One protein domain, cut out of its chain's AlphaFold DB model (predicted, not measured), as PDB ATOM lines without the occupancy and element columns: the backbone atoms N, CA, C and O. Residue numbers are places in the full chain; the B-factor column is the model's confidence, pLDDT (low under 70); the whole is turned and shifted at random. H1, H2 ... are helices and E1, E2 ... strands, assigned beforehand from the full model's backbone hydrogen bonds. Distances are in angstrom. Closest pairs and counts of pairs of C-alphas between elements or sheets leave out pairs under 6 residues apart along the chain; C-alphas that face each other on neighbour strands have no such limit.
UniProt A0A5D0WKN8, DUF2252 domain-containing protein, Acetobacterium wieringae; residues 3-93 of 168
ATOM      1  N   ILE A   3      29.824  -1.288  24.094       57.62
ATOM      2  CA  ILE A   3      29.500  -2.716  24.205       57.62
ATOM      3  C   ILE A   3      27.999  -2.820  24.466       57.62
ATOM      4  O   ILE A   3      27.506  -2.265  25.450       57.62
ATOM      5  N   LEU A   4      27.282  -3.498  23.568       51.38
ATOM      6  CA  LEU A   4      25.867  -3.825  23.724       51.38
ATOM      7  C   LEU A   4      25.745  -5.270  24.198       51.38
ATOM      8  O   LEU A   4      26.037  -6.198  23.445       51.38
ATOM      9  N   THR A   5      25.287  -5.457  25.431       55.34
ATOM     10  CA  THR A   5      25.016  -6.787  25.986       55.34
ATOM     11  C   THR A   5      23.510  -6.981  26.107       55.34
ATOM     12  O   THR A   5      22.801  -6.146  26.677       55.34
ATOM     13  N   VAL A   6      23.007  -8.085  25.556       53.81
ATOM     14  CA  VAL A   6      21.590  -8.458  25.631       53.81
ATOM     15  C   VAL A   6      21.402  -9.398  26.807       53.81
ATOM     16  O   VAL A   6      22.008 -10.465  26.836       53.81
ATOM     17  N   ASN A   7      20.533  -9.038  27.748       52.69
ATOM     18  CA  ASN A   7      20.151  -9.930  28.836       52.69
ATOM     19  C   ASN A   7      18.636 -10.150  28.781       52.69
ATOM     20  O   ASN A   7      17.848  -9.241  29.054       52.69
ATOM     21  N   ARG A   8      18.206 -11.351  28.374       44.88
ATOM     22  CA  ARG A   8      16.782 -11.719  28.374       44.88
ATOM     23  C   ARG A   8      16.411 -12.293  29.737       44.88
ATOM     24  O   ARG A   8      16.746 -13.434  30.027       44.88
ATOM     25  N   TYR A   9      15.652 -11.536  30.523       43.84
ATOM     26  CA  TYR A   9      15.001 -12.035  31.736       43.84
ATOM     27  C   TYR A   9      13.476 -11.957  31.554       43.84
ATOM     28  O   TYR A   9      12.938 -10.885  31.293       43.84
ATOM     29  N   ASN A  10      12.780 -13.098  31.662       38.25
ATOM     30  CA  ASN A  10      11.311 -13.215  31.740       38.25
ATOM     31  C   ASN A  10      10.498 -12.304  30.790       38.25
ATOM     32  O   ASN A  10       9.801 -11.391  31.225       38.25
ATOM     33  N   LYS A  11      10.553 -12.575  29.475       46.25
ATOM     34  CA  LYS A  11       9.792 -11.887  28.399       46.25
ATOM     35  C   LYS A  11      10.047 -10.377  28.232       46.25
ATOM     36  O   LYS A  11       9.522  -9.799  27.285       46.25
ATOM     37  N   ILE A  12      10.877  -9.751  29.067       53.59
ATOM     38  CA  ILE A  12      11.295  -8.354  28.922       53.59
ATOM     39  C   ILE A  12      12.703  -8.346  28.332       53.59
ATOM     40  O   ILE A  12      13.658  -8.827  28.946       53.59
ATOM     41  N   THR A  13      12.845  -7.800  27.126       60.78
ATOM     42  CA  THR A  13      14.167  -7.628  26.519       60.78
ATOM     43  C   THR A  13      14.841  -6.419  27.159       60.78
ATOM     44  O   THR A  13      14.375  -5.288  27.011       60.78
ATOM     45  N   ILE A  14      15.921  -6.666  27.900       68.44
ATOM     46  CA  ILE A  14      16.748  -5.626  28.503       68.44
ATOM     47  C   ILE A  14      18.055  -5.566  27.718       68.44
ATOM     48  O   ILE A  14      18.770  -6.563  27.604       68.44
ATOM     49  N   TRP A  15      18.371  -4.383  27.205       75.56
ATOM     50  CA  TRP A  15      19.657  -4.113  26.573       75.56
ATOM     51  C   TRP A  15      20.490  -3.249  27.509       75.56
ATOM     52  O   TRP A  15      19.979  -2.299  28.106       75.56
ATOM     53  N   GLN A  16      21.764  -3.590  27.657       80.25
ATOM     54  CA  GLN A  16      22.722  -2.797  28.415       80.25
ATOM     55  C   GLN A  16      23.749  -2.213  27.455       80.25
ATOM     56  O   GLN A  16      24.320  -2.933  26.637       80.25
ATOM     57  N   ALA A  17      23.954  -0.905  27.559       78.81
ATOM     58  CA  ALA A  17      24.944  -0.160  26.806       78.81
ATOM     59  C   ALA A  17      25.981   0.394  27.785       78.81
ATOM     60  O   ALA A  17      25.641   1.193  28.658       78.81
ATOM     61  N   THR A  18      27.235  -0.030  27.645       80.12
ATOM     62  CA  THR A  18      28.340   0.484  28.466       80.12
ATOM     63  C   THR A  18      29.094   1.561  27.697       80.12
ATOM     64  O   THR A  18      29.671   1.291  26.640       80.12
ATOM     65  N   CYS A  19      29.095   2.777  28.238       77.31
ATOM     66  CA  CYS A  19      29.863   3.915  27.751       77.31
ATOM     67  C   CYS A  19      31.143   4.045  28.581       77.31
ATOM     68  O   CYS A  19      31.080   4.116  29.807       77.31
ATOM     69  N   PHE A  20      32.295   4.090  27.916       79.50
ATOM     70  CA  PHE A  20      33.595   4.296  28.557       79.50
ATOM     71  C   PHE A  20      34.040   5.741  28.348       79.50
ATOM     72  O   PHE A  20      34.039   6.220  27.213       79.50
ATOM     73  N   CYS A  21      34.426   6.412  29.429       75.94
ATOM     74  CA  CYS A  21      35.071   7.720  29.382       75.94
ATOM     75  C   CYS A  21      36.598   7.570  29.289       75.94
ATOM     76  O   CYS A  21      37.160   6.542  29.668       75.94
ATOM     77  N   GLU A  22      37.280   8.621  28.825       77.81
ATOM     78  CA  GLU A  22      38.749   8.654  28.693       77.81
ATOM     79  C   GLU A  22      39.481   8.438  30.029       77.81
ATOM     80  O   GLU A  22      40.589   7.916  30.058       77.81
ATOM     81  N   ASN A  23      38.835   8.760  31.151       82.25
ATOM     82  CA  ASN A  23      39.358   8.579  32.507       82.25
ATOM     83  C   ASN A  23      39.120   7.170  33.097       82.25
ATOM     84  O   ASN A  23      39.140   7.015  34.317       82.25
ATOM     85  N   ALA A  24      38.831   6.165  32.264       74.31
ATOM     86  CA  ALA A  24      38.499   4.791  32.661       74.31
ATOM     87  C   ALA A  24      37.235   4.627  33.540       74.31
ATOM     88  O   ALA A  24      36.950   3.523  34.010       74.31
ATOM     89  N   SER A  25      36.431   5.681  33.729       80.31
ATOM     90  CA  SER A  25      35.093   5.541  34.315       80.31
ATOM     91  C   SER A  25      34.108   4.943  33.304       80.31
ATOM     92  O   SER A  25      34.244   5.124  32.089       80.31
ATOM     93  N   HIS A  26      33.123   4.197  33.808       80.44
ATOM     94  CA  HIS A  26      32.109   3.543  32.987       80.44
ATOM     95  C   HIS A  26      30.706   3.969  33.417       80.44
ATOM     96  O   HIS A  26      30.372   3.998  34.601       80.44
ATOM     97  N   LEU A  27      29.872   4.276  32.430       84.50
ATOM     98  CA  LEU A  27      28.450   4.531  32.593       84.50
ATOM     99  C   LEU A  27      27.690   3.385  31.936       84.50
ATOM    100  O   LEU A  27      27.868   3.122  30.747       84.50
ATOM    101  N   VAL A  28      26.821   2.724  32.692       87.00
ATOM    102  CA  VAL A  28      25.948   1.680  32.151       87.00
ATOM    103  C   VAL A  28      24.550   2.254  31.971       87.00
ATOM    104  O   VAL A  28      23.903   2.659  32.938       87.00
ATOM    105  N   LEU A  29      24.075   2.272  30.730       90.00
ATOM    106  CA  LEU A  29      22.701   2.607  30.380       90.00
ATOM    107  C   LEU A  29      21.897   1.326  30.163       90.00
ATOM    108  O   LEU A  29      22.361   0.362  29.557       90.00
ATOM    109  N   GLN A  30      20.668   1.326  30.657       89.88
ATOM    110  CA  GLN A  30      19.700   0.259  30.493       89.88
ATOM    111  C   GLN A  30      18.588   0.731  29.563       89.88
ATOM    112  O   GLN A  30      17.881   1.688  29.872       89.88
ATOM    113  N   ILE A  31      18.399   0.006  28.468       90.62
ATOM    114  CA  ILE A  31      17.312   0.203  27.516       90.62
ATOM    115  C   ILE A  31      16.297  -0.917  27.730       90.62
ATOM    116  O   ILE A  31      16.644  -2.101  27.769       90.62
ATOM    117  N   LYS A  32      15.031  -0.541  27.879       89.19
ATOM    118  CA  LYS A  32      13.917  -1.461  28.098       89.19
ATOM    119  C   LYS A  32      12.793  -1.182  27.118       89.19
ATOM    120  O   LYS A  32      12.477  -0.027  26.845       89.19
ATOM    121  N   GLU A  33      12.177  -2.248  26.626       89.69
ATOM    122  CA  GLU A  33      10.945  -2.159  25.843       89.69
ATOM    123  C   GLU A  33       9.793  -1.681  26.744       89.69
ATOM    124  O   GLU A  33       9.585  -2.199  27.846       89.69
ATOM    125  N   ALA A  34       9.061  -0.668  26.288       88.81
ATOM    126  CA  ALA A  34       7.864  -0.162  26.941       88.81
ATOM    127  C   ALA A  34       6.635  -0.809  26.298       88.81
ATOM    128  O   ALA A  34       6.128  -0.347  25.282       88.81
ATOM    129  N   SER A  35       6.136  -1.891  26.892       84.88
ATOM    130  CA  SER A  35       4.903  -2.518  26.413       84.88
ATOM    131  C   SER A  35       3.658  -1.674  26.745       84.88
ATOM    132  O   SER A  35       3.682  -0.872  27.694       84.88
ATOM    133  N   PRO A  36       2.546  -1.891  26.017       80.44
ATOM    134  CA  PRO A  36       1.244  -1.343  26.380       80.44
ATOM    135  C   PRO A  36       0.882  -1.642  27.834       80.44
ATOM    136  O   PRO A  36       1.196  -2.711  28.364       80.44
ATOM    137  N   SER A  37       0.209  -0.696  28.490       78.38
ATOM    138  CA  SER A  37      -0.220  -0.874  29.877       78.38
ATOM    139  C   SER A  37      -1.213  -2.036  29.999       78.38
ATOM    140  O   SER A  37      -2.148  -2.175  29.212       78.38
ATOM    141  N   VAL A  38      -1.061  -2.862  31.034       79.88
ATOM    142  CA  VAL A  38      -2.062  -3.890  31.358       79.88
ATOM    143  C   VAL A  38      -3.390  -3.234  31.750       79.88
ATOM    144  O   VAL A  38      -4.457  -3.736  31.408       79.88
ATOM    145  N   VAL A  39      -3.334  -2.064  32.396       73.12
ATOM    146  CA  VAL A  39      -4.528  -1.308  32.794       73.12
ATOM    147  C   VAL A  39      -5.320  -0.855  31.571       73.12
ATOM    148  O   VAL A  39      -6.536  -0.990  31.575       73.12
ATOM    149  N   SER A  40      -4.660  -0.406  30.497       70.81
ATOM    150  CA  SER A  40      -5.374   0.001  29.278       70.81
ATOM    151  C   SER A  40      -6.056  -1.174  28.572       70.81
ATOM    152  O   SER A  40      -7.033  -0.965  27.865       70.81
ATOM    153  N   ARG A  41      -5.586  -2.414  28.780       73.50
ATOM    154  CA  ARG A  41      -6.238  -3.620  28.241       73.50
ATOM    155  C   ARG A  41      -7.541  -3.953  28.968       73.50
ATOM    156  O   ARG A  41      -8.512  -4.321  28.321       73.50
ATOM    157  N   TYR A  42      -7.543  -3.881  30.297       73.06
ATOM    158  CA  TYR A  42      -8.676  -4.339  31.116       73.06
ATOM    159  C   TYR A  42      -9.586  -3.210  31.599       73.06
ATOM    160  O   TYR A  42     -10.681  -3.473  32.088       73.06
ATOM    161  N   ASN A  43      -9.154  -1.960  31.461       65.62
ATOM    162  CA  ASN A  43      -9.935  -0.786  31.808       65.62
ATOM    163  C   ASN A  43      -9.815   0.289  30.712       65.62
ATOM    164  O   ASN A  43      -9.149   1.308  30.910       65.62
ATOM    165  N   PRO A  44     -10.459   0.068  29.549       58.28
ATOM    166  CA  PRO A  44     -10.399   0.987  28.411       58.28
ATOM    167  C   PRO A  44     -11.087   2.336  28.686       58.28
ATOM    168  O   PRO A  44     -10.877   3.292  27.949       58.28
ATOM    169  N   ILE A  45     -11.895   2.426  29.752       53.94
ATOM    170  CA  ILE A  45     -12.634   3.635  30.151       53.94
ATOM    171  C   ILE A  45     -11.704   4.655  30.823       53.94
ATOM    172  O   ILE A  45     -11.940   5.861  30.745       53.94
ATOM    173  N   VAL A  46     -10.606   4.204  31.440       52.88
ATOM    174  CA  VAL A  46      -9.579   5.099  31.984       52.88
ATOM    175  C   VAL A  46      -8.633   5.480  30.852       52.88
ATOM    176  O   VAL A  46      -7.500   5.009  30.754       52.88
ATOM    177  N   GLY A  47      -9.114   6.366  29.979       50.28
ATOM    178  CA  GLY A  47      -8.219   7.205  29.199       50.28
ATOM    179  C   GLY A  47      -7.221   7.839  30.165       50.28
ATOM    180  O   GLY A  47      -7.597   8.327  31.234       50.28
ATOM    181  N   SER A  48      -5.932   7.780  29.833       48.56
ATOM    182  CA  SER A  48      -4.946   8.552  30.579       48.56
ATOM    183  C   SER A  48      -5.448  10.001  30.647       48.56
ATOM    184  O   SER A  48      -5.802  10.549  29.603       48.56
ATOM    185  N   PRO A  49      -5.478  10.659  31.818       45.09
ATOM    186  CA  PRO A  49      -5.808  12.087  31.896       45.09
ATOM    187  C   PRO A  49      -4.854  12.970  31.098       45.09
ATOM    188  O   PRO A  49      -5.149  14.128  30.817       45.09
ATOM    189  N   LEU A  50      -3.732  12.404  30.657       47.62
ATOM    190  CA  LEU A  50      -3.011  12.899  29.503       47.62
ATOM    191  C   LEU A  50      -3.841  12.626  28.235       47.62
ATOM    192  O   LEU A  50      -3.367  11.964  27.322       47.62
ATOM    193  N   GLY A  51      -5.047  13.190  28.128       42.56
ATOM    194  CA  GLY A  51      -5.871  13.177  26.910       42.56
ATOM    195  C   GLY A  51      -5.222  13.908  25.722       42.56
ATOM    196  O   GLY A  51      -5.846  14.081  24.683       42.56
ATOM    197  N   LYS A  52      -3.972  14.359  25.889       45.41
ATOM    198  CA  LYS A  52      -3.098  14.948  24.869       45.41
ATOM    199  C   LYS A  52      -1.835  14.131  24.581       45.41
ATOM    200  O   LYS A  52      -1.178  14.399  23.583       45.41
ATOM    201  N   LEU A  53      -1.472  13.164  25.427       48.75
ATOM    202  CA  LEU A  53      -0.447  12.185  25.073       48.75
ATOM    203  C   LEU A  53      -1.206  10.970  24.597       48.75
ATOM    204  O   LEU A  53      -1.709  10.243  25.440       48.75
ATOM    205  N   ASN A  54      -1.318  10.766  23.287       49.66
ATOM    206  CA  ASN A  54      -1.865   9.525  22.750       49.66
ATOM    207  C   ASN A  54      -1.077   8.353  23.364       49.66
ATOM    208  O   ASN A  54       0.063   8.115  22.952       49.66
ATOM    209  N   PRO A  55      -1.628   7.611  24.349       48.28
ATOM    210  CA  PRO A  55      -0.913   6.502  24.979       48.28
ATOM    211  C   PRO A  55      -0.707   5.367  23.970       48.28
ATOM    212  O   PRO A  55       0.184   4.543  24.136       48.28
ATOM    213  N   GLU A  56      -1.512   5.375  22.904       48.97
ATOM    214  CA  GLU A  56      -1.395   4.511  21.735       48.97
ATOM    215  C   GLU A  56      -0.212   4.862  20.823       48.97
ATOM    216  O   GLU A  56       0.165   4.038  19.997       48.97
ATOM    217  N   GLN A  57       0.396   6.047  20.956       60.59
ATOM    218  CA  GLN A  57       1.450   6.491  20.039       60.59
ATOM    219  C   GLN A  57       2.865   6.390  20.604       60.59
ATOM    220  O   GLN A  57       3.784   6.339  19.794       60.59
ATOM    221  N   ASN A  58       3.073   6.363  21.932       77.06
ATOM    222  CA  ASN A  58       4.411   6.150  22.505       77.06
ATOM    223  C   ASN A  58       4.391   5.704  23.985       77.06
ATOM    224  O   ASN A  58       4.322   6.520  24.910       77.06
ATOM    225  N   ASN A  59       4.503   4.398  24.239       84.44
ATOM    226  CA  ASN A  59       4.586   3.854  25.599       84.44
ATOM    227  C   ASN A  59       5.872   4.253  26.335       84.44
ATOM    228  O   ASN A  59       5.876   4.303  27.567       84.44
ATOM    229  N   GLY A  60       6.949   4.550  25.604       88.81
ATOM    230  CA  GLY A  60       8.210   5.021  26.171       88.81
ATOM    231  C   GLY A  60       8.027   6.377  26.849       88.81
ATOM    232  O   GLY A  60       8.357   6.516  28.027       88.81
ATOM    233  N   LEU A  61       7.389   7.324  26.152       86.06
ATOM    234  CA  LEU A  61       7.046   8.645  26.685       86.06
ATOM    235  C   LEU A  61       6.217   8.529  27.966       86.06
ATOM    236  O   LEU A  61       6.564   9.127  28.984       86.06
ATOM    237  N   ARG A  62       5.169   7.691  27.946       85.38
ATOM    238  CA  ARG A  62       4.321   7.425  29.118       85.38
ATOM    239  C   ARG A  62       5.153   6.998  30.328       85.38
ATOM    240  O   ARG A  62       4.977   7.543  31.414       85.38
ATOM    241  N   VAL A  63       6.048   6.024  30.152       86.38
ATOM    242  CA  VAL A  63       6.894   5.523  31.243       86.38
ATOM    243  C   VAL A  63       7.831   6.618  31.752       86.38
ATOM    244  O   VAL A  63       7.900   6.819  32.965       86.38
ATOM    245  N   THR A  64       8.501   7.355  30.862       89.19
ATOM    246  CA  THR A  64       9.452   8.404  31.265       89.19
ATOM    247  C   THR A  64       8.774   9.571  31.976       89.19
ATOM    248  O   THR A  64       9.251   9.997  33.022       89.19
ATOM    249  N   THR A  65       7.624  10.039  31.482       85.12
ATOM    250  CA  THR A  65       6.881  11.141  32.104       85.12
ATOM    251  C   THR A  65       6.350  10.739  33.476       85.12
ATOM    252  O   THR A  65       6.481  11.501  34.429       85.12
ATOM    253  N   CYS A  66       5.809   9.524  33.627       83.31
ATOM    254  CA  CYS A  66       5.391   9.033  34.941       83.31
ATOM    255  C   CYS A  66       6.571   8.935  35.917       83.31
ATOM    256  O   CYS A  66       6.422   9.298  37.079       83.31
ATOM    257  N   GLN A  67       7.742   8.477  35.464       86.44
ATOM    258  CA  GLN A  67       8.936   8.441  36.313       86.44
ATOM    259  C   GLN A  67       9.360   9.845  36.754       86.44
ATOM    260  O   GLN A  67       9.585  10.043  37.941       86.44
ATOM    261  N   GLN A  68       9.375  10.825  35.848       86.31
ATOM    262  CA  GLN A  68       9.710  12.218  36.171       86.31
ATOM    263  C   GLN A  68       8.732  12.857  37.165       86.31
ATOM    264  O   GLN A  68       9.151  13.599  38.045       86.31
ATOM    265  N   ILE A  69       7.433  12.561  37.043       83.25
ATOM    266  CA  ILE A  69       6.407  13.072  37.965       83.25
ATOM    267  C   ILE A  69       6.590  12.487  39.373       83.25
ATOM    268  O   ILE A  69       6.470  13.208  40.362       83.25
ATOM    269  N   LEU A  70       6.856  11.180  39.464       81.12
ATOM    270  CA  LEU A  70       6.904  10.454  40.737       81.12
ATOM    271  C   LEU A  70       8.251  10.577  41.461       81.12
ATOM    272  O   LEU A  70       8.318  10.478  42.686       81.12
ATOM    273  N   GLN A  71       9.349  10.737  40.722       80.12
ATOM    274  CA  GLN A  71      10.690  10.749  41.295       80.12
ATOM    275  C   GLN A  71      11.123  12.173  41.633       80.12
ATOM    276  O   GLN A  71      11.255  13.026  40.762       80.12
ATOM    277  N   ALA A  72      11.434  12.410  42.911       76.19
ATOM    278  CA  ALA A  72      11.977  13.691  43.370       76.19
ATOM    279  C   ALA A  72      13.321  14.044  42.703       76.19
ATOM    280  O   ALA A  72      13.629  15.218  42.522       76.19
ATOM    281  N   TYR A  73      14.107  13.031  42.331       80.25
ATOM    282  CA  TYR A  73      15.339  13.180  41.567       80.25
ATOM    283  C   TYR A  73      15.226  12.368  40.281       80.25
ATOM    284  O   TYR A  73      15.197  11.136  40.321       80.25
ATOM    285  N   SER A  74      15.148  13.065  39.150       78.94
ATOM    286  CA  SER A  74      15.127  12.436  37.832       78.94
ATOM    287  C   SER A  74      16.546  12.129  37.362       78.94
ATOM    288  O   SER A  74      17.465  12.926  37.535       78.94
ATOM    289  N   ASP A  75      16.715  10.962  36.756       86.81
ATOM    290  CA  ASP A  75      17.960  10.563  36.112       86.81
ATOM    291  C   ASP A  75      18.229  11.431  34.862       86.81
ATOM    292  O   ASP A  75      17.364  11.491  33.985       86.81
ATOM    293  N   PRO A  76      19.404  12.085  34.737       88.19
ATOM    294  CA  PRO A  76      19.755  12.878  33.556       88.19
ATOM    295  C   PRO A  76      19.729  12.093  32.239       88.19
ATOM    296  O   PRO A  76      19.550  12.684  31.178       88.19
ATOM    297  N   PHE A  77      19.907  10.769  32.296       89.06
ATOM    298  CA  PHE A  77      19.880   9.886  31.128       89.06
ATOM    299  C   PHE A  77      18.499   9.278  30.863       89.06
ATOM    300  O   PHE A  77      18.377   8.385  30.022       89.06
ATOM    301  N   LEU A  78      17.460   9.729  31.572       91.50
ATOM    302  CA  LEU A  78      16.100   9.259  31.362       91.50
ATOM    303  C   LEU A  78      15.552   9.785  30.030       91.50
ATOM    304  O   LEU A  78      15.335  10.982  29.856       91.50
ATOM    305  N   GLY A  79      15.282   8.874  29.100       91.81
ATOM    306  CA  GLY A  79      14.771   9.208  27.773       91.81
ATOM    307  C   GLY A  79      13.929   8.091  27.172       91.81
ATOM    308  O   GLY A  79      13.865   6.983  27.706       91.81
ATOM    309  N   HIS A  80      13.268   8.370  26.053       92.62
ATOM    310  CA  HIS A  80      12.483   7.392  25.305       92.62
ATOM    311  C   HIS A  80      12.718   7.545  23.806       92.62
ATOM    312  O   HIS A  80      13.076   8.619  23.330       92.62
ATOM    313  N   PHE A  81      12.524   6.460  23.065       91.31
ATOM    314  CA  PHE A  81      12.628   6.450  21.610       91.31
ATOM    315  C   PHE A  81      11.825   5.289  21.024       91.31
ATOM    316  O   PHE A  81      11.422   4.369  21.738       91.31
ATOM    317  N   GLN A  82      11.607   5.329  19.713       89.69
ATOM    318  CA  GLN A  82      10.963   4.256  18.964       89.69
ATOM    319  C   GLN A  82      11.958   3.607  18.012       89.69
ATOM    320  O   GLN A  82      12.757   4.294  17.378       89.69
ATOM    321  N   ALA A  83      11.903   2.285  17.901       87.94
ATOM    322  CA  ALA A  83      12.692   1.532  16.935       87.94
ATOM    323  C   ALA A  83      11.910   0.303  16.465       87.94
ATOM    324  O   ALA A  83      11.334  -0.419  17.277       87.94
ATOM    325  N   ASN A  84      11.892   0.051  15.154       87.44
ATOM    326  CA  ASN A  84      11.236  -1.119  14.549       87.44
ATOM    327  C   ASN A  84       9.769  -1.313  14.994       87.44
ATOM    328  O   ASN A  84       9.349  -2.431  15.292       87.44
ATOM    329  N   GLY A  85       9.005  -0.219  15.092       85.12
ATOM    330  CA  GLY A  85       7.598  -0.249  15.517       85.12
ATOM    331  C   GLY A  85       7.379  -0.579  16.999       85.12
ATOM    332  O   GLY A  85       6.264  -0.919  17.385       85.12
ATOM    333  N   ARG A  86       8.427  -0.511  17.830       86.50
ATOM    334  CA  ARG A  86       8.367  -0.730  19.279       86.50
ATOM    335  C   ARG A  86       8.823   0.509  20.034       86.50
ATOM    336  O   ARG A  86       9.694   1.245  19.571       86.50
ATOM    337  N   ASP A  87       8.259   0.687  21.221       88.94
ATOM    338  CA  ASP A  87       8.610   1.758  22.144       88.94
ATOM    339  C   ASP A  87       9.697   1.308  23.119       88.94
ATOM    340  O   ASP A  87       9.631   0.216  23.688       88.94
ATOM    341  N   PHE A  88      10.667   2.179  23.375       90.31
ATOM    342  CA  PHE A  88      11.744   1.948  24.327       90.31
ATOM    343  C   PHE A  88      11.909   3.134  25.271       90.31
ATOM    344  O   PHE A  88      11.614   4.280  24.928       90.31
ATOM    345  N   TYR A  89      12.432   2.854  26.459       91.56
ATOM    346  CA  TYR A  89      12.938   3.862  27.381       91.56
ATOM    347  C   TYR A  89      14.343   3.494  27.847       91.56
ATOM    348  O   TYR A  89      14.690   2.316  27.966       91.56
ATOM    349  N   VAL A  90      15.152   4.517  28.092       92.81
ATOM    350  CA  VAL A  90      16.535   4.422  28.549       92.81
ATOM    351  C   VAL A  90      16.674   5.093  29.909       92.81
ATOM    352  O   VAL A  90      15.997   6.078  30.189       92.81
ATOM    353  N   ARG A  91      17.526   4.523  30.760       91.12
ATOM    354  CA  ARG A  91      17.915   5.072  32.062       91.12
ATOM    355  C   ARG A  91      19.315   4.606  32.441       91.12
ATOM    356  O   ARG A  91      19.737   3.528  32.024       91.12
ATOM    357  N   GLN A  92      20.011   5.351  33.279       88.75
ATOM    358  CA  GLN A  92      21.198   4.902  33.986       88.75
ATOM    359  C   GLN A  92      20.865   3.678  34.846       88.75
ATOM    360  O   GLN A  92      19.902   3.652  35.620       88.75
ATOM    361  N   PHE A  93      21.680   2.635  34.719       83.25
ATOM    362  CA  PHE A  93      21.618   1.499  35.618       83.25
ATOM    363  C   PHE A  93      22.212   1.904  36.969       83.25
ATOM    364  O   PHE A  93      23.404   2.183  37.077       83.25
TER     365      PHE A  93
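AT A GLANCE: This is residues 3 to 93 of the 168 residues of the protein "DUF2252 domain-containing protein" of Acetobacterium wieringae (UniProt A0A5D0WKN8). A strongly twisted, five-stranded sheet has one helix, H2, packed over one face at its E5 and E4 end, while the other face is bare. The tip of the E2 and E3 hairpin reaches out at one end of the length, and at the other a long loop after the short helix H1 swings out, with residues 41 to 46 sticking out. The printed part has 91 residues, with E1, E2, E3, H1, H2, E4 and E5 in that order along the chain; the sheet's order is E1, E2, E3, E5, E4, all antiparallel, and the class is mixed, helices and strands. It is elongated, 52 by 30 by 21 A, and only just loose, close to compact, with a radius of gyration of the C-alphas of 15.1 A.

HOW THE PARTS SIT: Start at E1, residues 3 to 9, an edge strand; E2, residues 12 to 20, forms a hairpin with it, and N 5 and O 16 are 3.0 A apart, within hydrogen-bond range. E3, residues 26 to 33, forms the next hairpin, with N 19 and O 27 at 2.8 A; E1, E2 and E3 are a meander, each strand the antiparallel neighbour of the one before. On the other side of E3 from E2 look for E5, residues 86 to 92, at 153 degrees to E3, with N 30 and O 91 at 2.8 A. E4, residues 79 to 83, is the other edge strand and forms a hairpin with E5, where N 88 and O 81 are 2.8 A apart. H2, residues 59 to 70, is on the sheet at a height of 9.5 A, over E5 and E4, making two layers, a helix on one face of a sheet. On the local plane it stands at 5 degrees to E5, along the strands; the closest C-alphas of H2 and E5 are those of Gly 60 and Tyr 89, 5.0 A apart. H1, residues 38 to 42, is not on the sheet and is apart from H2. E3, H1, H2 and E4 make a split strand-helix-strand unit, two strands running the same way with E5 between them, and its crossover is right-handed. In H1 and H2 every O i to N i+4 pair is within hydrogen-bond range.

IN THESE COORDINATES: Find C-alpha 3 at (29.500, -2.716, 24.205), where E1 begins its 18.8 A. E2 runs 25.6 A, E3 23.1 A, H2 16.7 A and E5 20.3 A, ending at C-alpha 92, (21.198, 4.902, 33.986).

THE WHOLE: The C-alphas farthest apart, of Asn 23 and Ile 45, are 52.3 A apart. The printed part has no cut; the link from H1 to H2, residues 43 to 58, is long. Mean pLDDT of the printed part is 74.4, with residues 3 to 14 and 43 to 57 under 70.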